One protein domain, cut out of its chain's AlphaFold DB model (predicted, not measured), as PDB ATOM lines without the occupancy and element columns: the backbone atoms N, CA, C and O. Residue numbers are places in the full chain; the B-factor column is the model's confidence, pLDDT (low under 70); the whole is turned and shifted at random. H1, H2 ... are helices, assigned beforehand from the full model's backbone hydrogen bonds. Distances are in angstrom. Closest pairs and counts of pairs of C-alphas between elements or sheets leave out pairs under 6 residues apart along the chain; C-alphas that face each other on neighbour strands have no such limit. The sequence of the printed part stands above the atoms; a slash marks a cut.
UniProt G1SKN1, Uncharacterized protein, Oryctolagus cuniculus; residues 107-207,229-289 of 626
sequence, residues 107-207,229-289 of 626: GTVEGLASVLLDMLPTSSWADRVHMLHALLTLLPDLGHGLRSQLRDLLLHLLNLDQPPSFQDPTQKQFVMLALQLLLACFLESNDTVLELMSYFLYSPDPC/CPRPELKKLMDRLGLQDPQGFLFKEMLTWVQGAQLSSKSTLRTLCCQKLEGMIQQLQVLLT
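AT A GLANCE: This is residues 107 to 207 and 229 to 289 of the 626 residues of an uncharacterized protein of Oryctolagus cuniculus (UniProt G1SKN1). Six helices, H1 to H6, make an up-and-down bundle, each running against the one before it, set out as a zigzag in two ranks, H1, H3 and H5 in one and H2, H4 and H6 in the other. At the H5 end of the bundle the long helix H8 crosses H5 and its last part, residues 278 to 288, sticks out, while short H7 lies near H5. You have 162 printed residues with eight named helices, H1 to H8 in chain order, and no named strand; the class is all helix. The whole is compact, with a radius of gyration of the C-alphas of 16.7 A and spans of 52 by 40 by 27 A.

HOW THE PARTS SIT: Start with H1, residues 109 to 119, and H2, residues 125 to 138, a helical hairpin that touches at C-alphas 116 and 131, 6.1 A apart, its closest pair. H3, residues 144 to 158, touches H1, with closest C-alphas 117 and 150 at 6.7 A, and runs the same way at a shallow tilt of 23 degrees. Next look at H4, residues 169 to 185, which touches H2, with closest C-alphas 129 and 174 at 5.3 A. H3 and H4 are a hairpin at 33 degrees, only just short of a steep tilt, with closest C-alphas 151 and 182 at 6.3 A. H5, residues 190 to 202, makes a hairpin with H4, which touches it with residues 179 to 183 alone; the closest C-alphas, 182 and 192, are 6.5 A apart. H4 and H5 are the hub, touching three helices each. H6, residues 231 to 240, touches H5 at C-alphas 231 and 200, their closest, 6.1 A apart. H7, residues 249 to 256, is close to H5 but not clearly touching, with closest C-alphas 255 and 201 at 7.0 A. H8, residues 266 to 288, touches H5 with residues 266 to 274 alone, at a steep tilt of 51 degrees; its closest C-alpha, 270, is 5.0 A from C-alpha 198. In H1 to H6 and H8 every O i to N i+4 pair is within hydrogen-bond range; in H7, 3 of 4.

IN THESE COORDINATES: Find C-alpha 109 at (53.259, -63.136, -55.181), where H1 begins. H2 is 19.8 A long, H3 21.0 A and H4 24.2 A, from C-alpha 169 at (60.250, -38.106, -41.777). H8, 32.6 A, ends at C-alpha 288, (18.772, -48.695, -31.256).

THE WHOLE: C-alphas 107 and 260, the farthest apart, are 55.3 A apart. Residues 208 to 228 are cut out, with C-alphas 207 and 229 6.6 A apart; of the links printed whole, none is long. Residues 187 to 188, 205 to 207, 260 to 262 and 289 have pLDDT under 70.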
ATOM      1  N   GLY A 107      58.983 -67.424 -56.089       71.25
ATOM      2  CA  GLY A 107      58.326 -67.736 -57.363       71.25
ATOM      3  C   GLY A 107      56.835 -67.373 -57.418       71.25
ATOM      4  O   GLY A 107      56.207 -67.538 -58.463       71.25
ATOM      5  N   THR A 108      56.250 -66.886 -56.317       86.50
ATOM      6  CA  THR A 108      54.837 -66.488 -56.224       86.50
ATOM      7  C   THR A 108      54.678 -65.130 -55.538       86.50
ATOM      8  O   THR A 108      55.500 -64.745 -54.708       86.50
ATOM      9  N   VAL A 109      53.589 -64.413 -55.844       86.19
ATOM     10  CA  VAL A 109      53.259 -63.136 -55.181       86.19
ATOM     11  C   VAL A 109      53.048 -63.322 -53.677       86.19
ATOM     12  O   VAL A 109      53.499 -62.491 -52.891       86.19
ATOM     13  N   GLU A 110      52.410 -64.421 -53.270       86.88
ATOM     14  CA  GLU A 110      52.181 -64.729 -51.857       86.88
ATOM     15  C   GLU A 110      53.484 -65.036 -51.113       86.88
ATOM     16  O   GLU A 110      53.718 -64.448 -50.066       86.88
ATOM     17  N   GLY A 111      54.372 -65.874 -51.658       88.88
ATOM     18  CA  GLY A 111      55.649 -66.184 -51.008       88.88
ATOM     19  C   GLY A 111      56.634 -65.008 -50.994       88.88
ATOM     20  O   GLY A 111      57.300 -64.786 -49.983       88.88
ATOM     21  N   LEU A 112      56.655 -64.172 -52.041       89.88
ATOM     22  CA  LEU A 112      57.359 -62.883 -52.006       89.88
ATOM     23  C   LEU A 112      56.811 -61.983 -50.886       89.88
ATOM     24  O   LEU A 112      57.584 -61.377 -50.146       89.88
ATOM     25  N   ALA A 113      55.486 -61.908 -50.735       89.94
ATOM     26  CA  ALA A 113      54.864 -61.151 -49.655       89.94
ATOM     27  C   ALA A 113      55.181 -61.735 -48.268       89.94
ATOM     28  O   ALA A 113      55.464 -60.953 -47.366       89.94
ATOM     29  N   SER A 114      55.218 -63.061 -48.097       90.69
ATOM     30  CA  SER A 114      55.651 -63.710 -46.848       90.69
ATOM     31  C   SER A 114      57.062 -63.281 -46.446       90.69
ATOM     32  O   SER A 114      57.250 -62.793 -45.335       90.69
ATOM     33  N   VAL A 115      58.038 -63.345 -47.364       91.62
ATOM     34  CA  VAL A 115      59.416 -62.907 -47.072       91.62
ATOM     35  C   VAL A 115      59.469 -61.416 -46.714       91.62
ATOM     36  O   VAL A 115      60.202 -61.024 -45.807       91.62
ATOM     37  N   LEU A 116      58.669 -60.570 -47.373       91.56
ATOM     38  CA  LEU A 116      58.561 -59.152 -47.007       91.56
ATOM     39  C   LEU A 116      57.963 -58.961 -45.601       91.56
ATOM     40  O   LEU A 116      58.439 -58.100 -44.863       91.56
ATOM     41  N   LEU A 117      56.958 -59.753 -45.210       91.25
ATOM     42  CA  LEU A 117      56.368 -59.716 -43.865       91.25
ATOM     43  C   LEU A 117      57.358 -60.170 -42.789       91.25
ATOM     44  O   LEU A 117      57.473 -59.504 -41.763       91.25
ATOM     45  N   ASP A 118      58.107 -61.244 -43.023       92.19
ATOM     46  CA  ASP A 118      59.063 -61.776 -42.045       92.19
ATOM     47  C   ASP A 118      60.298 -60.866 -41.874       92.19
ATOM     48  O   ASP A 118      60.916 -60.834 -40.807       92.19
ATOM     49  N   MET A 119      60.616 -60.047 -42.885       92.06
ATOM     50  CA  MET A 119      61.684 -59.038 -42.836       92.06
ATOM     51  C   MET A 119      61.235 -57.658 -42.310       92.06
ATOM     52  O   MET A 119      62.082 -56.829 -41.962       92.06
ATOM     53  N   LEU A 120      59.930 -57.373 -42.197       92.06
ATOM     54  CA  LEU A 120      59.433 -56.094 -41.656       92.06
ATOM     55  C   LEU A 120      59.862 -55.810 -40.194       92.06
ATOM     56  O   LEU A 120      60.162 -54.653 -39.896       92.06
ATOM     57  N   PRO A 121      59.920 -56.787 -39.262       91.31
ATOM     58  CA  PRO A 121      60.328 -56.529 -37.875       91.31
ATOM     59  C   PRO A 121      61.823 -56.269 -37.692       91.31
ATOM     60  O   PRO A 121      62.204 -55.591 -36.736       91.31
ATOM     61  N   THR A 122      62.661 -56.800 -38.584       90.94
ATOM     62  CA  THR A 122      64.130 -56.836 -38.455       90.94
ATOM     63  C   THR A 122      64.846 -55.770 -39.288       90.94
ATOM     64  O   THR A 122      65.962 -55.382 -38.952       90.94
ATOM     65  N   SER A 123      64.210 -55.264 -40.346       92.25
ATOM     66  CA  SER A 123      64.776 -54.286 -41.287       92.25
ATOM     67  C   SER A 123      64.767 -52.833 -40.771       92.25
ATOM     68  O   SER A 123      64.146 -52.528 -39.748       92.25
ATOM     69  N   SER A 124      65.459 -51.904 -41.449       93.44
ATOM     70  CA  SER A 124      65.503 -50.487 -41.039       93.44
ATOM     71  C   SER A 124      64.192 -49.743 -41.338       93.44
ATOM     72  O   SER A 124      63.375 -50.208 -42.127       93.44
ATOM     73  N   TRP A 125      63.975 -48.552 -40.763       92.00
ATOM     74  CA  TRP A 125      62.783 -47.744 -41.079       92.00
ATOM     75  C   TRP A 125      62.670 -47.387 -42.569       92.00
ATOM     76  O   TRP A 125      61.558 -47.348 -43.097       92.00
ATOM     77  N   ALA A 126      63.796 -47.175 -43.256       92.81
ATOM     78  CA  ALA A 126      63.807 -46.930 -44.694       92.81
ATOM     79  C   ALA A 126      63.390 -48.187 -45.471       92.81
ATOM     80  O   ALA A 126      62.523 -48.115 -46.339       92.81
ATOM     81  N   ASP A 127      63.941 -49.351 -45.125       93.38
ATOM     82  CA  ASP A 127      63.584 -50.624 -45.762       93.38
ATOM     83  C   ASP A 127      62.107 -50.956 -45.539       93.38
ATOM     84  O   ASP A 127      61.396 -51.248 -46.498       93.38
ATOM     85  N   ARG A 128      61.604 -50.801 -44.303       94.06
ATOM     86  CA  ARG A 128      60.185 -50.991 -43.964       94.06
ATOM     87  C   ARG A 128      59.274 -50.141 -44.842       94.06
ATOM     88  O   ARG A 128      58.270 -50.646 -45.325       94.06
ATOM     89  N   VAL A 129      59.623 -48.879 -45.101       94.44
ATOM     90  CA  VAL A 129      58.862 -48.007 -46.016       94.44
ATOM     91  C   VAL A 129      58.822 -48.568 -47.445       94.44
ATOM     92  O   VAL A 129      57.756 -48.564 -48.063       94.44
ATOM     93  N   HIS A 130      59.933 -49.098 -47.962       93.44
ATOM     94  CA  HIS A 130      59.962 -49.754 -49.276       93.44
ATOM     95  C   HIS A 130      59.163 -51.069 -49.283       93.44
ATOM     96  O   HIS A 130      58.411 -51.321 -50.225       93.44
ATOM     97  N   MET A 131      59.250 -51.868 -48.215       93.00
ATOM     98  CA  MET A 131      58.467 -53.097 -48.033       93.00
ATOM     99  C   MET A 131      56.962 -52.806 -47.965       93.00
ATOM    100  O   MET A 131      56.188 -53.497 -48.619       93.00
ATOM    101  N   LEU A 132      56.530 -51.755 -47.254       93.88
ATOM    102  CA  LEU A 132      55.121 -51.344 -47.225       93.88
ATOM    103  C   LEU A 132      54.629 -50.862 -48.596       93.88
ATOM    104  O   LEU A 132      53.513 -51.204 -48.978       93.88
ATOM    105  N   HIS A 133      55.444 -50.131 -49.364       91.88
ATOM    106  CA  HIS A 133      55.112 -49.754 -50.749       91.88
ATOM    107  C   HIS A 133      54.999 -50.973 -51.680       91.88
ATOM    108  O   HIS A 133      54.085 -51.040 -52.508       91.88
ATOM    109  N   ALA A 134      55.874 -51.970 -51.521       91.94
ATOM    110  CA  ALA A 134      55.766 -53.239 -52.238       91.94
ATOM    111  C   ALA A 134      54.480 -53.993 -51.847       91.94
ATOM    112  O   ALA A 134      53.700 -54.364 -52.720       91.94
ATOM    113  N   LEU A 135      54.189 -54.133 -50.552       91.06
ATOM    114  CA  LEU A 135      52.982 -54.797 -50.045       91.06
ATOM    115  C   LEU A 135      51.687 -54.060 -50.442       91.06
ATOM    116  O   LEU A 135      50.712 -54.718 -50.791       91.06
ATOM    117  N   LEU A 136      51.686 -52.721 -50.502       88.62
ATOM    118  CA  LEU A 136      50.605 -51.906 -51.089       88.62
ATOM    119  C   LEU A 136      50.393 -52.192 -52.588       88.62
ATOM    120  O   LEU A 136      49.273 -52.074 -53.084       88.62
ATOM    121  N   THR A 137      51.450 -52.585 -53.303       88.81
ATOM    122  CA  THR A 137      51.416 -52.913 -54.739       88.81
ATOM    123  C   THR A 137      50.983 -54.362 -55.004       88.81
ATOM    124  O   THR A 137      50.300 -54.607 -55.997       88.81
ATOM    125  N   LEU A 138      51.344 -55.307 -54.127       88.62
ATOM    126  CA  LEU A 138      50.928 -56.721 -54.183       88.62
ATOM    127  C   LEU A 138      49.535 -56.963 -53.566       88.62
ATOM    128  O   LEU A 138      48.902 -57.982 -53.826       88.62
ATOM    129  N   LEU A 139      49.035 -56.001 -52.782       85.94
ATOM    130  CA  LEU A 139      47.751 -55.992 -52.071       85.94
ATOM    131  C   LEU A 139      46.533 -56.579 -52.821       85.94
ATOM    132  O   LEU A 139      45.764 -57.291 -52.169       85.94
ATOM    133  N   PRO A 140      46.264 -56.313 -54.122       83.69
ATOM    134  CA  PRO A 140      45.138 -56.953 -54.811       83.69
ATOM    135  C   PRO A 140      45.194 -58.485 -54.740       83.69
ATOM    136  O   PRO A 140      44.162 -59.098 -54.463       83.69
ATOM    137  N   ASP A 141      46.386 -59.065 -54.868       84.50
ATOM    138  CA  ASP A 141      46.612 -60.491 -55.114       84.50
ATOM    139  C   ASP A 141      46.914 -61.303 -53.834       84.50
ATOM    140  O   ASP A 141      46.983 -62.527 -53.883       84.50
ATOM    141  N   LEU A 142      47.060 -60.651 -52.670       85.88
ATOM    142  CA  LEU A 142      47.327 -61.328 -51.388       85.88
ATOM    143  C   LEU A 142      46.125 -62.154 -50.891       85.88
ATOM    144  O   LEU A 142      45.013 -61.628 -50.768       85.88
ATOM    145  N   GLY A 143      46.333 -63.398 -50.466       85.56
ATOM    146  CA  GLY A 143      45.325 -64.194 -49.768       85.56
ATOM    147  C   GLY A 143      44.946 -63.639 -48.389       85.56
ATOM    148  O   GLY A 143      45.657 -62.840 -47.774       85.56
ATOM    149  N   HIS A 144      43.793 -64.072 -47.871       85.31
ATOM    150  CA  HIS A 144      43.244 -63.570 -46.602       85.31
ATOM    151  C   HIS A 144      44.175 -63.810 -45.398       85.31
ATOM    152  O   HIS A 144      44.280 -62.949 -44.526       85.31
ATOM    153  N   GLY A 145      44.876 -64.952 -45.362       87.75
ATOM    154  CA  GLY A 145      45.821 -65.287 -44.288       87.75
ATOM    155  C   GLY A 145      46.960 -64.271 -44.179       87.75
ATOM    156  O   GLY A 145      47.142 -63.672 -43.120       87.75
ATOM    157  N   LEU A 146      47.644 -63.995 -45.296       87.06
ATOM    158  CA  LEU A 146      48.723 -63.005 -45.358       87.06
ATOM    159  C   LEU A 146      48.233 -61.586 -45.051       87.06
ATOM    160  O   LEU A 146      48.938 -60.833 -44.386       87.06
ATOM    161  N   ARG A 147      47.002 -61.222 -45.447       88.31
ATOM    162  CA  ARG A 147      46.406 -59.941 -45.026       88.31
ATOM    163  C   ARG A 147      46.198 -59.879 -43.508       88.31
ATOM    164  O   ARG A 147      46.443 -58.823 -42.933       88.31
ATOM    165  N   SER A 148      45.772 -60.961 -42.846       88.62
ATOM    166  CA  SER A 148      45.643 -60.973 -41.376       88.62
ATOM    167  C   SER A 148      47.007 -60.873 -40.696       88.62
ATOM    168  O   SER A 148      47.187 -60.007 -39.849       88.62
ATOM    169  N   GLN A 149      47.991 -61.669 -41.129       90.62
ATOM    170  CA  GLN A 149      49.369 -61.585 -40.625       90.62
ATOM    171  C   GLN A 149      49.929 -60.163 -40.779       90.62
ATOM    172  O   GLN A 149      50.467 -59.610 -39.826       90.62
ATOM    173  N   LEU A 150      49.714 -59.529 -41.938       91.06
ATOM    174  CA  LEU A 150      50.047 -58.127 -42.186       91.06
ATOM    175  C   LEU A 150      49.345 -57.168 -41.210       91.06
ATOM    176  O   LEU A 150      50.001 -56.280 -40.675       91.06
ATOM    177  N   ARG A 151      48.039 -57.328 -40.948       90.06
ATOM    178  CA  ARG A 151      47.302 -56.503 -39.970       90.06
ATOM    179  C   ARG A 151      47.933 -56.586 -38.592       90.06
ATOM    180  O   ARG A 151      48.216 -55.562 -37.978       90.06
ATOM    181  N   ASP A 152      48.130 -57.811 -38.125       90.50
ATOM    182  CA  ASP A 152      48.529 -58.104 -36.755       90.50
ATOM    183  C   ASP A 152      49.984 -57.654 -36.529       90.50
ATOM    184  O   ASP A 152      50.311 -57.073 -35.492       90.50
ATOM    185  N   LEU A 153      50.825 -57.777 -37.563       93.31
ATOM    186  CA  LEU A 153      52.180 -57.236 -37.606       93.31
ATOM    187  C   LEU A 153      52.221 -55.700 -37.654       93.31
ATOM    188  O   LEU A 153      53.004 -55.093 -36.926       93.31
ATOM    189  N   LEU A 154      51.386 -55.051 -38.474       93.19
ATOM    190  CA  LEU A 154      51.309 -53.586 -38.535       93.19
ATOM    191  C   LEU A 154      50.820 -53.003 -37.206       93.19
ATOM    192  O   LEU A 154      51.427 -52.062 -36.700       93.19
ATOM    193  N   LEU A 155      49.773 -53.576 -36.608       91.50
ATOM    194  CA  LEU A 155      49.288 -53.162 -35.291       91.50
ATOM    195  C   LEU A 155      50.367 -53.365 -34.217       91.50
ATOM    196  O   LEU A 155      50.567 -52.469 -33.398       91.50
ATOM    197  N   HIS A 156      51.125 -54.465 -34.250       91.88
ATOM    198  CA  HIS A 156      52.267 -54.654 -33.352       91.88
ATOM    199  C   HIS A 156      53.355 -53.580 -33.554       91.88
ATOM    200  O   HIS A 156      53.743 -52.922 -32.591       91.88
ATOM    201  N   LEU A 157      53.795 -53.336 -34.795       92.56
ATOM    202  CA  LEU A 157      54.846 -52.358 -35.115       92.56
ATOM    203  C   LEU A 157      54.447 -50.899 -34.836       92.56
ATOM    204  O   LEU A 157      55.310 -50.075 -34.541       92.56
ATOM    205  N   LEU A 158      53.157 -50.567 -34.911       92.56
ATOM    206  CA  LEU A 158      52.649 -49.246 -34.539       92.56
ATOM    207  C   LEU A 158      52.493 -49.077 -33.018       92.56
ATOM    208  O   LEU A 158      52.539 -47.945 -32.535       92.56
ATOM    209  N   ASN A 159      52.315 -50.160 -32.252       91.25
ATOM    210  CA  ASN A 159      52.063 -50.133 -30.801       91.25
ATOM    211  C   ASN A 159      53.213 -50.735 -29.970       91.25
ATOM    212  O   ASN A 159      52.985 -51.256 -28.881       91.25
ATOM    213  N   LEU A 160      54.446 -50.622 -30.470       88.50
ATOM    214  CA  LEU A 160      55.668 -50.818 -29.684       88.50
ATOM    215  C   LEU A 160      55.739 -49.808 -28.520       88.50
ATOM    216  O   LEU A 160      55.209 -48.701 -28.633       88.50
ATOM    217  N   ASP A 161      56.458 -50.152 -27.443       81.69
ATOM    218  CA  ASP A 161      56.653 -49.278 -26.267       81.69
ATOM    219  C   ASP A 161      57.232 -47.901 -26.636       81.69
ATOM    220  O   ASP A 161      56.893 -46.879 -26.038       81.69
ATOM    221  N   GLN A 162      58.079 -47.876 -27.668       84.75
ATOM    222  CA  GLN A 162      58.480 -46.674 -28.393       84.75
ATOM    223  C   GLN A 162      57.865 -46.738 -29.802       84.75
ATOM    224  O   GLN A 162      58.442 -47.374 -30.689       84.75
ATOM    225  N   PRO A 163      56.682 -46.137 -30.026       88.19
ATOM    226  CA  PRO A 163      56.011 -46.187 -31.319       88.19
ATOM    227  C   PRO A 163      56.742 -45.304 -32.345       88.19
ATOM    228  O   PRO A 163      57.332 -44.289 -31.963       88.19
ATOM    229  N   PRO A 164      56.674 -45.622 -33.653       89.81
ATOM    230  CA  PRO A 164      57.293 -44.794 -34.685       89.81
ATOM    231  C   PRO A 164      56.770 -43.354 -34.629       89.81
ATOM    232  O   PRO A 164      55.562 -43.101 -34.572       89.81
ATOM    233  N   SER A 165      57.714 -42.414 -34.603       85.56
ATOM    234  CA  SER A 165      57.478 -41.005 -34.303       85.56
ATOM    235  C   SER A 165      57.100 -40.177 -35.534       85.56
ATOM    236  O   SER A 165      57.424 -40.510 -36.670       85.56
ATOM    237  N   PHE A 166      56.479 -39.019 -35.297       85.12
ATOM    238  CA  PHE A 166      56.280 -37.992 -36.327       85.12
ATOM    239  C   PHE A 166      57.451 -36.996 -36.446       85.12
ATOM    240  O   PHE A 166      57.320 -36.000 -37.155       85.12
ATOM    241  N   GLN A 167      58.561 -37.221 -35.730       83.75
ATOM    242  CA  GLN A 167      59.733 -36.332 -35.746       83.75
ATOM    243  C   GLN A 167      60.704 -36.703 -36.875       83.75
ATOM    244  O   GLN A 167      61.159 -35.830 -37.610       83.75
ATOM    245  N   ASP A 168      60.977 -37.998 -37.047       87.06
ATOM    246  CA  ASP A 168      61.704 -38.528 -38.202       87.06
ATOM    247  C   ASP A 168      60.751 -38.620 -39.415       87.06
ATOM    248  O   ASP A 168      59.701 -39.267 -39.314       87.06
ATOM    249  N   PRO A 169      61.079 -38.010 -40.575       87.44
ATOM    250  CA  PRO A 169      60.250 -38.106 -41.777       87.44
ATOM    251  C   PRO A 169      60.065 -39.553 -42.266       87.44
ATOM    252  O   PRO A 169      59.007 -39.877 -42.806       87.44
ATOM    253  N   THR A 170      61.042 -40.434 -42.031       91.25
ATOM    254  CA  THR A 170      61.001 -41.857 -42.402       91.25
ATOM    255  C   THR A 170      59.963 -42.605 -41.569       91.25
ATOM    256  O   THR A 170      59.112 -43.307 -42.116       91.25
ATOM    257  N   GLN A 171      59.967 -42.397 -40.248       91.94
ATOM    258  CA  GLN A 171      58.952 -42.938 -39.340       91.94
ATOM    259  C   GLN A 171      57.564 -42.338 -39.595       91.94
ATOM    260  O   GLN A 171      56.592 -43.093 -39.627       91.94
ATOM    261  N   LYS A 172      57.448 -41.029 -39.882       90.12
ATOM    262  CA  LYS A 172      56.174 -40.438 -40.335       90.12
ATOM    263  C   LYS A 172      55.662 -41.156 -41.585       90.12
ATOM    264  O   LYS A 172      54.488 -41.522 -41.633       90.12
ATOM    265  N   GLN A 173      56.517 -41.366 -42.585       91.19
ATOM    266  CA  GLN A 173      56.136 -42.058 -43.816       91.19
ATOM    267  C   GLN A 173      55.723 -43.511 -43.539       91.19
ATOM    268  O   GLN A 173      54.700 -43.944 -44.066       91.19
ATOM    269  N   PHE A 174      56.433 -44.232 -42.663       94.19
ATOM    270  CA  PHE A 174      56.023 -45.565 -42.212       94.19
ATOM    271  C   PHE A 174      54.627 -45.548 -41.572       94.19
ATOM    272  O   PHE A 174      53.771 -46.314 -42.001       94.19
ATOM    273  N   VAL A 175      54.362 -44.656 -40.608       93.12
ATOM    274  CA  VAL A 175      53.051 -44.547 -39.936       93.12
ATOM    275  C   VAL A 175      51.939 -44.270 -40.946       93.12
ATOM    276  O   VAL A 175      50.912 -44.947 -40.934       93.12
ATOM    277  N   MET A 176      52.145 -43.319 -41.859       91.94
ATOM    278  CA  MET A 176      51.133 -42.961 -42.853       91.94
ATOM    279  C   MET A 176      50.848 -44.100 -43.847       91.94
ATOM    280  O   MET A 176      49.683 -44.323 -44.176       91.94
ATOM    281  N   LEU A 177      51.868 -44.851 -44.282       92.44
ATOM    282  CA  LEU A 177      51.695 -46.017 -45.159       92.44
ATOM    283  C   LEU A 177      51.082 -47.214 -44.420       92.44
ATOM    284  O   LEU A 177      50.198 -47.869 -44.963       92.44
ATOM    285  N   ALA A 178      51.495 -47.475 -43.178       93.56
ATOM    286  CA  ALA A 178      50.942 -48.532 -42.334       93.56
ATOM    287  C   ALA A 178      49.444 -48.315 -42.080       93.56
ATOM    288  O   ALA A 178      48.647 -49.232 -42.268       93.56
ATOM    289  N   LEU A 179      49.044 -47.082 -41.746       91.31
ATOM    290  CA  LEU A 179      47.638 -46.698 -41.626       91.31
ATOM    291  C   LEU A 179      46.895 -46.873 -42.960       91.31
ATOM    292  O   LEU A 179      45.842 -47.501 -42.987       91.31
ATOM    293  N   GLN A 180      47.436 -46.386 -44.082       90.19
ATOM    294  CA  GLN A 180      46.811 -46.567 -45.403       90.19
ATOM    295  C   GLN A 180      46.640 -48.045 -45.794       90.19
ATOM    296  O   GLN A 180      45.620 -48.404 -46.383       90.19
ATOM    297  N   LEU A 181      47.600 -48.903 -45.443       90.00
ATOM    298  CA  LEU A 181      47.580 -50.339 -45.714       90.00
ATOM    299  C   LEU A 181      46.593 -51.086 -44.799       90.00
ATOM    300  O   LEU A 181      45.857 -51.950 -45.279       90.00
ATOM    301  N   LEU A 182      46.489 -50.694 -43.522       89.06
ATOM    302  CA  LEU A 182      45.419 -51.140 -42.621       89.06
ATOM    303  C   LEU A 182      44.037 -50.766 -43.177       89.06
ATOM    304  O   LEU A 182      43.182 -51.641 -43.287       89.06
ATOM    305  N   LEU A 183      43.839 -49.518 -43.624       85.38
ATOM    306  CA  LEU A 183      42.591 -49.078 -44.267       85.38
ATOM    307  C   LEU A 183      42.283 -49.893 -45.534       85.38
ATOM    308  O   LEU A 183      41.159 -50.351 -45.715       85.38
ATOM    309  N   ALA A 184      43.265 -50.098 -46.415       82.94
ATOM    310  CA  ALA A 184      43.063 -50.795 -47.685       82.94
ATOM    311  C   ALA A 184      42.701 -52.286 -47.517       82.94
ATOM    312  O   ALA A 184      41.926 -52.835 -48.307       82.94
ATOM    313  N   CYS A 185      43.228 -52.944 -46.482       78.56
ATOM    314  CA  CYS A 185      42.909 -54.338 -46.175       78.56
ATOM    315  C   CYS A 185      41.633 -54.479 -45.313       78.56
ATOM    316  O   CYS A 185      40.765 -55.304 -45.640       78.56
ATOM    317  N   PHE A 186      41.505 -53.653 -44.265       76.19
ATOM    318  CA  PHE A 186      40.571 -53.779 -43.135       76.19
ATOM    319  C   PHE A 186      39.771 -52.494 -42.866       76.19
ATOM    320  O   PHE A 186      39.711 -52.002 -41.735       76.19
ATOM    321  N   LEU A 187      39.115 -51.986 -43.913       66.44
ATOM    322  CA  LEU A 187      37.984 -51.056 -43.807       66.44
ATOM    323  C   LEU A 187      37.090 -51.379 -42.603       66.44
ATOM    324  O   LEU A 187      36.805 -52.546 -42.339       66.44
ATOM    325  N   GLU A 188      36.666 -50.326 -41.903       61.12
ATOM    326  CA  GLU A 188      35.718 -50.357 -40.776       61.12
ATOM    327  C   GLU A 188      36.170 -51.147 -39.525       61.12
ATOM    328  O   GLU A 188      35.485 -51.099 -38.509       61.12
ATOM    329  N   SER A 189      37.354 -51.778 -39.523       78.12
ATOM    330  CA  SER A 189      37.868 -52.488 -38.341       78.12
ATOM    331  C   SER A 189      38.152 -51.557 -37.152       78.12
ATOM    332  O   SER A 189      38.865 -50.555 -37.273       78.12
ATOM    333  N   ASN A 190      37.634 -51.934 -35.979       82.88
ATOM    334  CA  ASN A 190      37.697 -51.142 -34.745       82.88
ATOM    335  C   ASN A 190      39.136 -50.741 -34.378       82.88
ATOM    336  O   ASN A 190      39.397 -49.569 -34.104       82.88
ATOM    337  N   ASP A 191      40.091 -51.674 -34.466       85.31
ATOM    338  CA  ASP A 191      41.512 -51.399 -34.226       85.31
ATOM    339  C   ASP A 191      42.090 -50.326 -35.147       85.31
ATOM    340  O   ASP A 191      42.897 -49.528 -34.689       85.31
ATOM    341  N   THR A 192      41.668 -50.254 -36.413       86.56
ATOM    342  CA  THR A 192      42.153 -49.242 -37.368       86.56
ATOM    343  C   THR A 192      41.607 -47.850 -37.035       86.56
ATOM    344  O   THR A 192      42.323 -46.854 -37.162       86.56
ATOM    345  N   VAL A 193      40.363 -47.764 -36.549       89.00
ATOM    346  CA  VAL A 193      39.777 -46.503 -36.062       89.00
ATOM    347  C   VAL A 193      40.467 -46.050 -34.771       89.00
ATOM    348  O   VAL A 193      40.851 -44.885 -34.655       89.00
ATOM    349  N   LEU A 194      40.710 -46.975 -33.837       91.12
ATOM    350  CA  LEU A 194      41.460 -46.723 -32.603       91.12
ATOM    351  C   LEU A 194      42.913 -46.314 -32.873       91.12
ATOM    352  O   LEU A 194      43.428 -45.408 -32.217       91.12
ATOM    353  N   GLU A 195      43.560 -46.928 -33.864       91.62
ATOM    354  CA  GLU A 195      44.911 -46.592 -34.309       91.62
ATOM    355  C   GLU A 195      44.979 -45.136 -34.786       91.62
ATOM    356  O   GLU A 195      45.767 -44.350 -34.254       91.62
ATOM    357  N   LEU A 196      44.084 -44.746 -35.706       91.62
ATOM    358  CA  LEU A 196      43.947 -43.370 -36.195       91.62
ATOM    359  C   LEU A 196      43.664 -42.375 -35.065       91.62
ATOM    360  O   LEU A 196      44.304 -41.323 -35.001       91.62
ATOM    361  N   MET A 197      42.742 -42.705 -34.155       92.06
ATOM    362  CA  MET A 197      42.408 -41.843 -33.021       92.06
ATOM    363  C   MET A 197      43.597 -41.673 -32.063       92.06
ATOM    364  O   MET A 197      43.898 -40.553 -31.649       92.06
ATOM    365  N   SER A 198      44.315 -42.758 -31.751       92.88
ATOM    366  CA  SER A 198      45.499 -42.717 -30.883       92.88
ATOM    367  C   SER A 198      46.642 -41.910 -31.505       92.88
ATOM    368  O   SER A 198      47.242 -41.086 -30.817       92.88
ATOM    369  N   TYR A 199      46.894 -42.049 -32.814       92.00
ATOM    370  CA  TYR A 199      47.889 -41.242 -33.523       92.00
ATOM    371  C   TYR A 199      47.473 -39.779 -33.683       92.00
ATOM    372  O   TYR A 199      48.340 -38.906 -33.670       92.00
ATOM    373  N   PHE A 200      46.174 -39.473 -33.783       91.25
ATOM    374  CA  PHE A 200      45.707 -38.086 -33.777       91.25
ATOM    375  C   PHE A 200      46.032 -37.399 -32.443       91.25
ATOM    376  O   PHE A 200      46.555 -36.285 -32.458       91.25
ATOM    377  N   LEU A 201      45.813 -38.072 -31.307       89.44
ATOM    378  CA  LEU A 201      46.173 -37.543 -29.984       89.44
ATOM    379  C   LEU A 201      47.687 -37.520 -29.737       89.44
ATOM    380  O   LEU A 201      48.201 -36.530 -29.227       89.44
ATOM    381  N   TYR A 202      48.404 -38.579 -30.123       88.44
ATOM    382  CA  TYR A 202      49.858 -38.689 -29.954       88.44
ATOM    383  C   TYR A 202      50.636 -37.733 -30.870       88.44
ATOM    384  O   TYR A 202      51.793 -37.405 -30.608       88.44
ATOM    385  N   SER A 203      50.023 -37.271 -31.963       85.44
ATOM    386  CA  SER A 203      50.661 -36.289 -32.831       85.44
ATOM    387  C   SER A 203      50.904 -34.961 -32.107       85.44
ATOM    388  O   SER A 203      50.006 -34.479 -31.410       85.44
ATOM    389  N   PRO A 204      52.076 -34.323 -32.298       72.31
ATOM    390  CA  PRO A 204      52.349 -33.018 -31.708       72.31
ATOM    391  C   PRO A 204      51.311 -31.988 -32.166       72.31
ATOM    392  O   PRO A 204      50.746 -32.095 -33.262       72.31
ATOM    393  N   ASP A 205      51.050 -30.996 -31.314       65.19
ATOM    394  CA  ASP A 205      50.057 -29.960 -31.596       65.19
ATOM    395  C   ASP A 205      50.330 -29.225 -32.915       65.19
ATOM    396  O   ASP A 205      51.483 -29.152 -33.357       65.19
ATOM    397  N   PRO A 206      49.279 -28.687 -33.577       56.53
ATOM    398  CA  PRO A 206      49.409 -28.071 -34.889       56.53
ATOM    399  C   PRO A 206      50.414 -26.942 -34.739       56.53
ATOM    400  O   PRO A 206      50.187 -26.045 -33.923       56.53
ATOM    401  N   CYS A 207      51.546 -27.063 -35.436       47.59
ATOM    402  CA  CYS A 207      52.781 -26.446 -34.980       47.59
ATOM    403  C   CYS A 207      52.574 -24.982 -34.591       47.59
ATOM    404  O   CYS A 207      52.048 -24.196 -35.384       47.59
ATOM    405  N   CYS A 229      52.922 -31.010 -40.051       71.25
ATOM    406  CA  CYS A 229      51.832 -31.469 -39.191       71.25
ATOM    407  C   CYS A 229      51.142 -32.734 -39.748       71.25
ATOM    408  O   CYS A 229      50.556 -32.660 -40.825       71.25
ATOM    409  N   PRO A 230      51.109 -33.867 -39.023       80.50
ATOM    410  CA  PRO A 230      50.417 -35.073 -39.487       80.50
ATOM    411  C   PRO A 230      48.891 -34.989 -39.297       80.50
ATOM    412  O   PRO A 230      48.150 -35.674 -39.997       80.50
ATOM    413  N   ARG A 231      48.381 -34.127 -38.397       86.25
ATOM    414  CA  ARG A 231      46.937 -34.024 -38.094       86.25
ATOM    415  C   ARG A 231      46.043 -33.843 -39.340       86.25
ATOM    416  O   ARG A 231      45.052 -34.558 -39.423       86.25
ATOM    417  N   PRO A 232      46.348 -32.979 -40.333       87.25
ATOM    418  CA  PRO A 232      45.546 -32.865 -41.558       87.25
ATOM    419  C   PRO A 232      45.598 -34.099 -42.473       87.25
ATOM    420  O   PRO A 232      44.687 -34.294 -43.273       87.25
ATOM    421  N   GLU A 233      46.646 -34.918 -42.387       88.25
ATOM    422  CA  GLU A 233      46.766 -36.173 -43.139       88.25
ATOM    423  C   GLU A 233      45.962 -37.286 -42.454       88.25
ATOM    424  O   GLU A 233      45.180 -37.966 -43.113       88.25
ATOM    425  N   LEU A 234      46.060 -37.396 -41.123       89.75
ATOM    426  CA  LEU A 234      45.251 -38.309 -40.306       89.75
ATOM    427  C   LEU A 234      43.748 -38.015 -40.432       89.75
ATOM    428  O   LEU A 234      42.961 -38.945 -40.598       89.75
ATOM    429  N   LYS A 235      43.349 -36.733 -40.449       89.88
ATOM    430  CA  LYS A 235      41.958 -36.328 -40.728       89.88
ATOM    431  C   LYS A 235      41.467 -36.886 -42.063       89.88
ATOM    432  O   LYS A 235      40.482 -37.608 -42.073       89.88
ATOM    433  N   LYS A 236      42.227 -36.690 -43.148       89.25
ATOM    434  CA  LYS A 236      41.895 -37.234 -44.479       89.25
ATOM    435  C   LYS A 236      41.770 -38.762 -44.511       89.25
ATOM    436  O   LYS A 236      41.081 -39.275 -45.387       89.25
ATOM    437  N   LEU A 237      42.427 -39.498 -43.607       89.00
ATOM    438  CA  LEU A 237      42.230 -40.947 -43.471       89.00
ATOM    439  C   LEU A 237      40.919 -41.287 -42.740       89.00
ATOM    440  O   LEU A 237      40.222 -42.203 -43.163       89.00
ATOM    441  N   MET A 238      40.542 -40.527 -41.708       87.94
ATOM    442  CA  MET A 238      39.244 -40.683 -41.031       87.94
ATOM    443  C   MET A 238      38.074 -40.257 -41.937       87.94
ATOM    444  O   MET A 238      37.079 -40.974 -42.021       87.94
ATOM    445  N   ASP A 239      38.225 -39.172 -42.701       86.00
ATOM    446  CA  ASP A 239      37.264 -38.744 -43.728       86.00
ATOM    447  C   ASP A 239      37.067 -39.851 -44.791       86.00
ATOM    448  O   ASP A 239      35.946 -40.145 -45.201       86.00
ATOM    449  N   ARG A 240      38.155 -40.534 -45.194       81.62
ATOM    450  CA  ARG A 240      38.133 -41.685 -46.124       81.62
ATOM    451  C   ARG A 240      37.476 -42.945 -45.558       81.62
ATOM    452  O   ARG A 240      37.043 -43.779 -46.348       81.62
ATOM    453  N   LEU A 241      37.385 -43.081 -44.235       82.69
ATOM    454  CA  LEU A 241      36.592 -44.125 -43.579       82.69
ATOM    455  C   LEU A 241      35.101 -43.764 -43.467       82.69
ATOM    456  O   LEU A 241      34.327 -44.580 -42.981       82.69
ATOM    457  N   GLY A 242      34.681 -42.577 -43.919       84.94
ATOM    458  CA  GLY A 242      33.287 -42.135 -43.852       84.94
ATOM    459  C   GLY A 242      32.933 -41.334 -42.597       84.94
ATOM    460  O   GLY A 242      31.748 -41.217 -42.278       84.94
ATOM    461  N   LEU A 243      33.920 -40.768 -41.888       89.62
ATOM    462  CA  LEU A 243      33.661 -39.792 -40.828       89.62
ATOM    463  C   LEU A 243      33.060 -38.500 -41.416       89.62
ATOM    464  O   LEU A 243      33.591 -37.924 -42.362       89.62
ATOM    465  N   GLN A 244      31.979 -38.007 -40.814       87.94
ATOM    466  CA  GLN A 244      31.224 -36.834 -41.260       87.94
ATOM    467  C   GLN A 244      31.323 -35.672 -40.258       87.94
ATOM    468  O   GLN A 244      30.315 -35.192 -39.727       87.94
ATOM    469  N   ASP A 245      32.547 -35.182 -40.031       89.56
ATOM    470  CA  ASP A 245      32.845 -34.094 -39.083       89.56
ATOM    471  C   ASP A 245      33.308 -32.761 -39.739       89.56
ATOM    472  O   ASP A 245      34.406 -32.269 -39.459       89.56
ATOM    473  N   PRO A 246      32.495 -32.115 -40.605       84.38
ATOM    474  CA  PRO A 246      32.888 -30.885 -41.300       84.38
ATOM    475  C   PRO A 246      33.051 -29.663 -40.377       84.38
ATOM    476  O   PRO A 246      33.652 -28.671 -40.781       84.38
ATOM    477  N   GLN A 247      32.548 -29.710 -39.136       82.50
ATOM    478  CA  GLN A 247      32.778 -28.674 -38.118       82.50
ATOM    479  C   GLN A 247      33.963 -28.989 -37.184       82.50
ATOM    480  O   GLN A 247      34.361 -28.134 -36.382       82.50
ATOM    481  N   GLY A 248      34.543 -30.189 -37.266       88.88
ATOM    482  CA  GLY A 248      35.643 -30.629 -36.412       88.88
ATOM    483  C   GLY A 248      35.254 -30.884 -34.950       88.88
ATOM    484  O   GLY A 248      36.106 -30.692 -34.085       88.88
ATOM    485  N   PHE A 249      33.996 -31.225 -34.656       90.75
ATOM    486  CA  PHE A 249      33.490 -31.518 -33.313       90.75
ATOM    487  C   PHE A 249      34.213 -32.684 -32.647       90.75
ATOM    488  O   PHE A 249      34.701 -32.508 -31.533       90.75
ATOM    489  N   LEU A 250      34.347 -33.830 -33.323       92.44
ATOM    490  CA  LEU A 250      35.082 -34.977 -32.784       92.44
ATOM    491  C   LEU A 250      36.539 -34.594 -32.545       92.44
ATOM    492  O   LEU A 250      37.076 -34.846 -31.476       92.44
ATOM    493  N   PHE A 251      37.170 -33.909 -33.498       91.00
ATOM    494  CA  PHE A 251      38.574 -33.514 -33.363       91.00
ATOM    495  C   PHE A 251      38.830 -32.458 -32.278       91.00
ATOM    496  O   PHE A 251      39.939 -32.401 -31.751       91.00
ATOM    497  N   LYS A 252      37.842 -31.617 -31.951       90.31
ATOM    498  CA  LYS A 252      37.893 -30.691 -30.806       90.31
ATOM    499  C   LYS A 252      37.708 -31.453 -29.497       90.31
ATOM    500  O   LYS A 252      38.520 -31.292 -28.594       90.31
ATOM    501  N   GLU A 253      36.691 -32.308 -29.429       91.12
ATOM    502  CA  GLU A 253      36.359 -33.117 -28.255       91.12
ATOM    503  C   GLU A 253      37.479 -34.104 -27.895       91.12
ATOM    504  O   GLU A 253      37.893 -34.179 -26.747       91.12
ATOM    505  N   MET A 254      38.076 -34.782 -28.875       91.25
ATOM    506  CA  MET A 254      39.262 -35.620 -28.670       91.25
ATOM    507  C   MET A 254      40.390 -34.857 -27.957       91.25
ATOM    508  O   MET A 254      41.030 -35.392 -27.054       91.25
ATOM    509  N   LEU A 255      40.608 -33.588 -28.318       89.56
ATOM    510  CA  LEU A 255      41.614 -32.749 -27.671       89.56
ATOM    511  C   LEU A 255      41.199 -32.283 -26.265       89.56
ATOM    512  O   LEU A 255      42.084 -31.885 -25.513       89.56
ATOM    513  N   THR A 256      39.920 -32.337 -25.866       89.31
ATOM    514  CA  THR A 256      39.515 -32.089 -24.464       89.31
ATOM    515  C   THR A 256      39.849 -33.279 -23.569       89.31
ATOM    516  O   THR A 256      40.239 -33.077 -22.423       89.31
ATOM    517  N   TRP A 257      39.810 -34.513 -24.088       89.62
ATOM    518  CA  TRP A 257      40.093 -35.728 -23.306       89.62
ATOM    519  C   TRP A 257      41.525 -35.799 -22.763       89.62
ATOM    520  O   TRP A 257      41.778 -36.523 -21.804       89.62
ATOM    521  N   VAL A 258      42.452 -35.062 -23.381       86.88
ATOM    522  CA  VAL A 258      43.862 -34.973 -22.977       86.88
ATOM    523  C   VAL A 258      44.206 -33.661 -22.258       86.88
ATOM    524  O   VAL A 258      45.308 -33.520 -21.732       86.88
ATOM    525  N   GLN A 259      43.284 -32.693 -22.189       79.06
ATOM    526  CA  GLN A 259      43.525 -31.425 -21.494       79.06
ATOM    527  C   GLN A 259      43.563 -31.637 -19.975       79.06
ATOM    528  O   GLN A 259      42.605 -32.103 -19.368       79.06
ATOM    529  N   GLY A 260      44.693 -31.279 -19.359       63.78
ATOM    530  CA  GLY A 260      44.922 -31.416 -17.916       63.78
ATOM    531  C   GLY A 260      45.429 -32.790 -17.457       63.78
ATOM    532  O   GLY A 260      45.776 -32.932 -16.287       63.78
ATOM    533  N   ALA A 261      45.535 -33.781 -18.348       68.44
ATOM    534  CA  ALA A 261      46.050 -35.112 -18.030       68.44
ATOM    535  C   ALA A 261      47.444 -35.336 -18.649       68.44
ATOM    536  O   ALA A 261      47.659 -35.070 -19.829       68.44
ATOM    537  N   GLN A 262      48.397 -35.862 -17.868       64.62
ATOM    538  CA  GLN A 262      49.777 -36.134 -18.313       64.62
ATOM    539  C   GLN A 262      49.869 -37.422 -19.157       64.62
ATOM    540  O   GLN A 262      50.499 -38.408 -18.779       64.62
ATOM    541  N   LEU A 263      49.194 -37.431 -20.307       74.69
ATOM    542  CA  LEU A 263      49.056 -38.587 -21.195       74.69
ATOM    543  C   LEU A 263      50.166 -38.619 -22.255       74.69
ATOM    544  O   LEU A 263      49.918 -38.493 -23.452       74.69
ATOM    545  N   SER A 264      51.409 -38.777 -21.798       72.00
ATOM    546  CA  SER A 264      52.607 -38.778 -22.651       72.00
ATOM    547  C   SER A 264      52.817 -40.069 -23.456       72.00
ATOM    548  O   SER A 264      53.472 -40.035 -24.498       72.00
ATOM    549  N   SER A 265      52.271 -41.204 -23.005       86.62
ATOM    550  CA  SER A 265      52.392 -42.491 -23.701       86.62
ATOM    551  C   SER A 265      51.247 -42.739 -24.686       86.62
ATOM    552  O   SER A 265      50.067 -42.640 -24.336       86.62
ATOM    553  N   LYS A 266      51.599 -43.190 -25.896       89.50
ATOM    554  CA  LYS A 266      50.636 -43.634 -26.913       89.50
ATOM    555  C   LYS A 266      49.775 -44.808 -26.433       89.50
ATOM    556  O   LYS A 266      48.598 -44.852 -26.776       89.50
ATOM    557  N   SER A 267      50.306 -45.733 -25.626       87.75
ATOM    558  CA  SER A 267      49.516 -46.865 -25.115       87.75
ATOM    559  C   SER A 267      48.379 -46.393 -24.201       87.75
ATOM    560  O   SER A 267      47.245 -46.845 -24.349       87.75
ATOM    561  N   THR A 268      48.630 -45.394 -23.351       90.00
ATOM    562  CA  THR A 268      47.593 -44.756 -22.526       90.00
ATOM    563  C   THR A 268      46.574 -43.995 -23.380       90.00
ATOM    564  O   THR A 268      45.375 -44.067 -23.112       90.00
ATOM    565  N   LEU A 269      47.022 -43.321 -24.448       91.75
ATOM    566  CA  LEU A 269      46.132 -42.665 -25.415       91.75
ATOM    567  C   LEU A 269      45.265 -43.670 -26.194       91.75
ATOM    568  O   LEU A 269      44.086 -43.394 -26.405       91.75
ATOM    569  N   ARG A 270      45.789 -44.851 -26.565       92.25
ATOM    570  CA  ARG A 270      44.992 -45.942 -27.159       92.25
ATOM    571  C   ARG A 270      43.891 -46.379 -26.194       92.25
ATOM    572  O   ARG A 270      42.731 -46.374 -26.583       92.25
ATOM    573  N   THR A 271      44.232 -46.674 -24.937       91.25
ATOM    574  CA  THR A 271      43.263 -47.094 -23.908       91.25
ATOM    575  C   THR A 271      42.168 -46.050 -23.669       91.25
ATOM    576  O   THR A 271      40.994 -46.406 -23.570       91.25
ATOM    577  N   LEU A 272      42.521 -44.759 -23.643       92.88
ATOM    578  CA  LEU A 272      41.553 -43.661 -23.555       92.88
ATOM    579  C   LEU A 272      40.619 -43.617 -24.778       92.88
ATOM    580  O   LEU A 272      39.408 -43.465 -24.616       92.88
ATOM    581  N   CYS A 273      41.160 -43.791 -25.988       92.31
ATOM    582  CA  CYS A 273      40.357 -43.898 -27.206       92.31
ATOM    583  C   CYS A 273      39.406 -45.103 -27.164       92.31
ATOM    584  O   CYS A 273      38.246 -44.930 -27.528       92.31
ATOM    585  N   CYS A 274      39.843 -46.274 -26.673       91.25
ATOM    586  CA  CYS A 274      38.980 -47.451 -26.497       91.25
ATOM    587  C   CYS A 274      37.782 -47.125 -25.601       91.25
ATOM    588  O   CYS A 274      36.643 -47.193 -26.052       91.25
ATOM    589  N   GLN A 275      38.036 -46.656 -24.376       92.19
ATOM    590  CA  GLN A 275      36.988 -46.341 -23.395       92.19
ATOM    591  C   GLN A 275      35.987 -45.294 -23.911       92.19
ATOM    592  O   GLN A 275      34.778 -45.412 -23.699       92.19
ATOM    593  N   LYS A 276      36.475 -44.262 -24.610       93.12
ATOM    594  CA  LYS A 276      35.626 -43.217 -25.203       93.12
ATOM    595  C   LYS A 276      34.779 -43.751 -26.359       93.12
ATOM    596  O   LYS A 276      33.596 -43.428 -26.433       93.12
ATOM    597  N   LEU A 277      35.362 -44.574 -27.229       91.00
ATOM    598  CA  LEU A 277      34.690 -45.148 -28.394       91.00
ATOM    599  C   LEU A 277      33.657 -46.211 -27.992       91.00
ATOM    600  O   LEU A 277      32.528 -46.168 -28.470       91.00
ATOM    601  N   GLU A 278      33.995 -47.086 -27.042       90.31
ATOM    602  CA  GLU A 278      33.067 -48.035 -26.415       90.31
ATOM    603  C   GLU A 278      31.874 -47.316 -25.774       90.31
ATOM    604  O   GLU A 278      30.731 -47.718 -25.985       90.31
ATOM    605  N   GLY A 279      32.108 -46.205 -25.063       88.75
ATOM    606  CA  GLY A 279      31.036 -45.382 -24.496       88.75
ATOM    607  C   GLY A 279      30.091 -44.792 -25.554       88.75
ATOM    608  O   GLY A 279      28.876 -44.785 -25.355       88.75
ATOM    609  N   MET A 280      30.616 -44.345 -26.700       89.94
ATOM    610  CA  MET A 280      29.795 -43.868 -27.827       89.94
ATOM    611  C   MET A 280      29.014 -45.009 -28.497       89.94
ATOM    612  O   MET A 280      27.838 -44.838 -28.824       89.94
ATOM    613  N   ILE A 281      29.629 -46.186 -28.654       87.44
ATOM    614  CA  ILE A 281      28.975 -47.390 -29.188       87.44
ATOM    615  C   ILE A 281      27.826 -47.824 -28.270       87.44
ATOM    616  O   ILE A 281      26.719 -48.050 -28.755       87.44
ATOM    617  N   GLN A 282      28.034 -47.855 -26.949       87.06
ATOM    618  CA  GLN A 282      26.987 -48.176 -25.969       87.06
ATOM    619  C   GLN A 282      25.821 -47.173 -26.021       87.06
ATOM    620  O   GLN A 282      24.661 -47.581 -26.002       87.06
ATOM    621  N   GLN A 283      26.098 -45.869 -26.153       83.69
ATOM    622  CA  GLN A 283      25.053 -44.849 -26.318       83.69
ATOM    623  C   GLN A 283      24.216 -45.068 -27.589       83.69
ATOM    624  O   GLN A 283      22.989 -44.948 -27.544       83.69
ATOM    625  N   LEU A 284      24.857 -45.417 -28.710       82.88
ATOM    626  CA  LEU A 284      24.169 -45.715 -29.966       82.88
ATOM    627  C   LEU A 284      23.382 -47.037 -29.887       82.88
ATOM    628  O   LEU A 284      22.242 -47.097 -30.341       82.88
ATOM    629  N   GLN A 285      23.932 -48.070 -29.243       84.12
ATOM    630  CA  GLN A 285      23.238 -49.337 -28.992       84.12
ATOM    631  C   GLN A 285      21.967 -49.138 -28.155       84.12
ATOM    632  O   GLN A 285      20.913 -49.621 -28.556       84.12
ATOM    633  N   VAL A 286      22.021 -48.370 -27.059       82.56
ATOM    634  CA  VAL A 286      20.851 -48.076 -26.203       82.56
ATOM    635  C   VAL A 286      19.759 -47.293 -26.949       82.56
ATOM    636  O   VAL A 286      18.571 -47.481 -26.686       82.56
ATOM    637  N   LEU A 287      20.126 -46.442 -27.914       76.94
ATOM    638  CA  LEU A 287      19.155 -45.763 -28.780       76.94
ATOM    639  C   LEU A 287      18.475 -46.727 -29.772       76.94
ATOM    640  O   LEU A 287      17.315 -46.525 -30.138       76.94
ATOM    641  N   LEU A 288      19.205 -47.749 -30.226       74.12
ATOM    642  CA  LEU A 288      18.772 -48.695 -31.256       74.12
ATOM    643  C   LEU A 288      18.098 -49.958 -30.697       74.12
ATOM    644  O   LEU A 288      17.347 -50.601 -31.430       74.12
ATOM    645  N   THR A 289      18.309 -50.308 -29.422       68.19
ATOM    646  CA  THR A 289      17.597 -51.412 -28.761       68.19
ATOM    647  C   THR A 289      16.085 -51.165 -28.777       68.19
ATOM    648  O   THR A 289      15.626 -50.180 -28.189       68.19
TER     649      THR A 289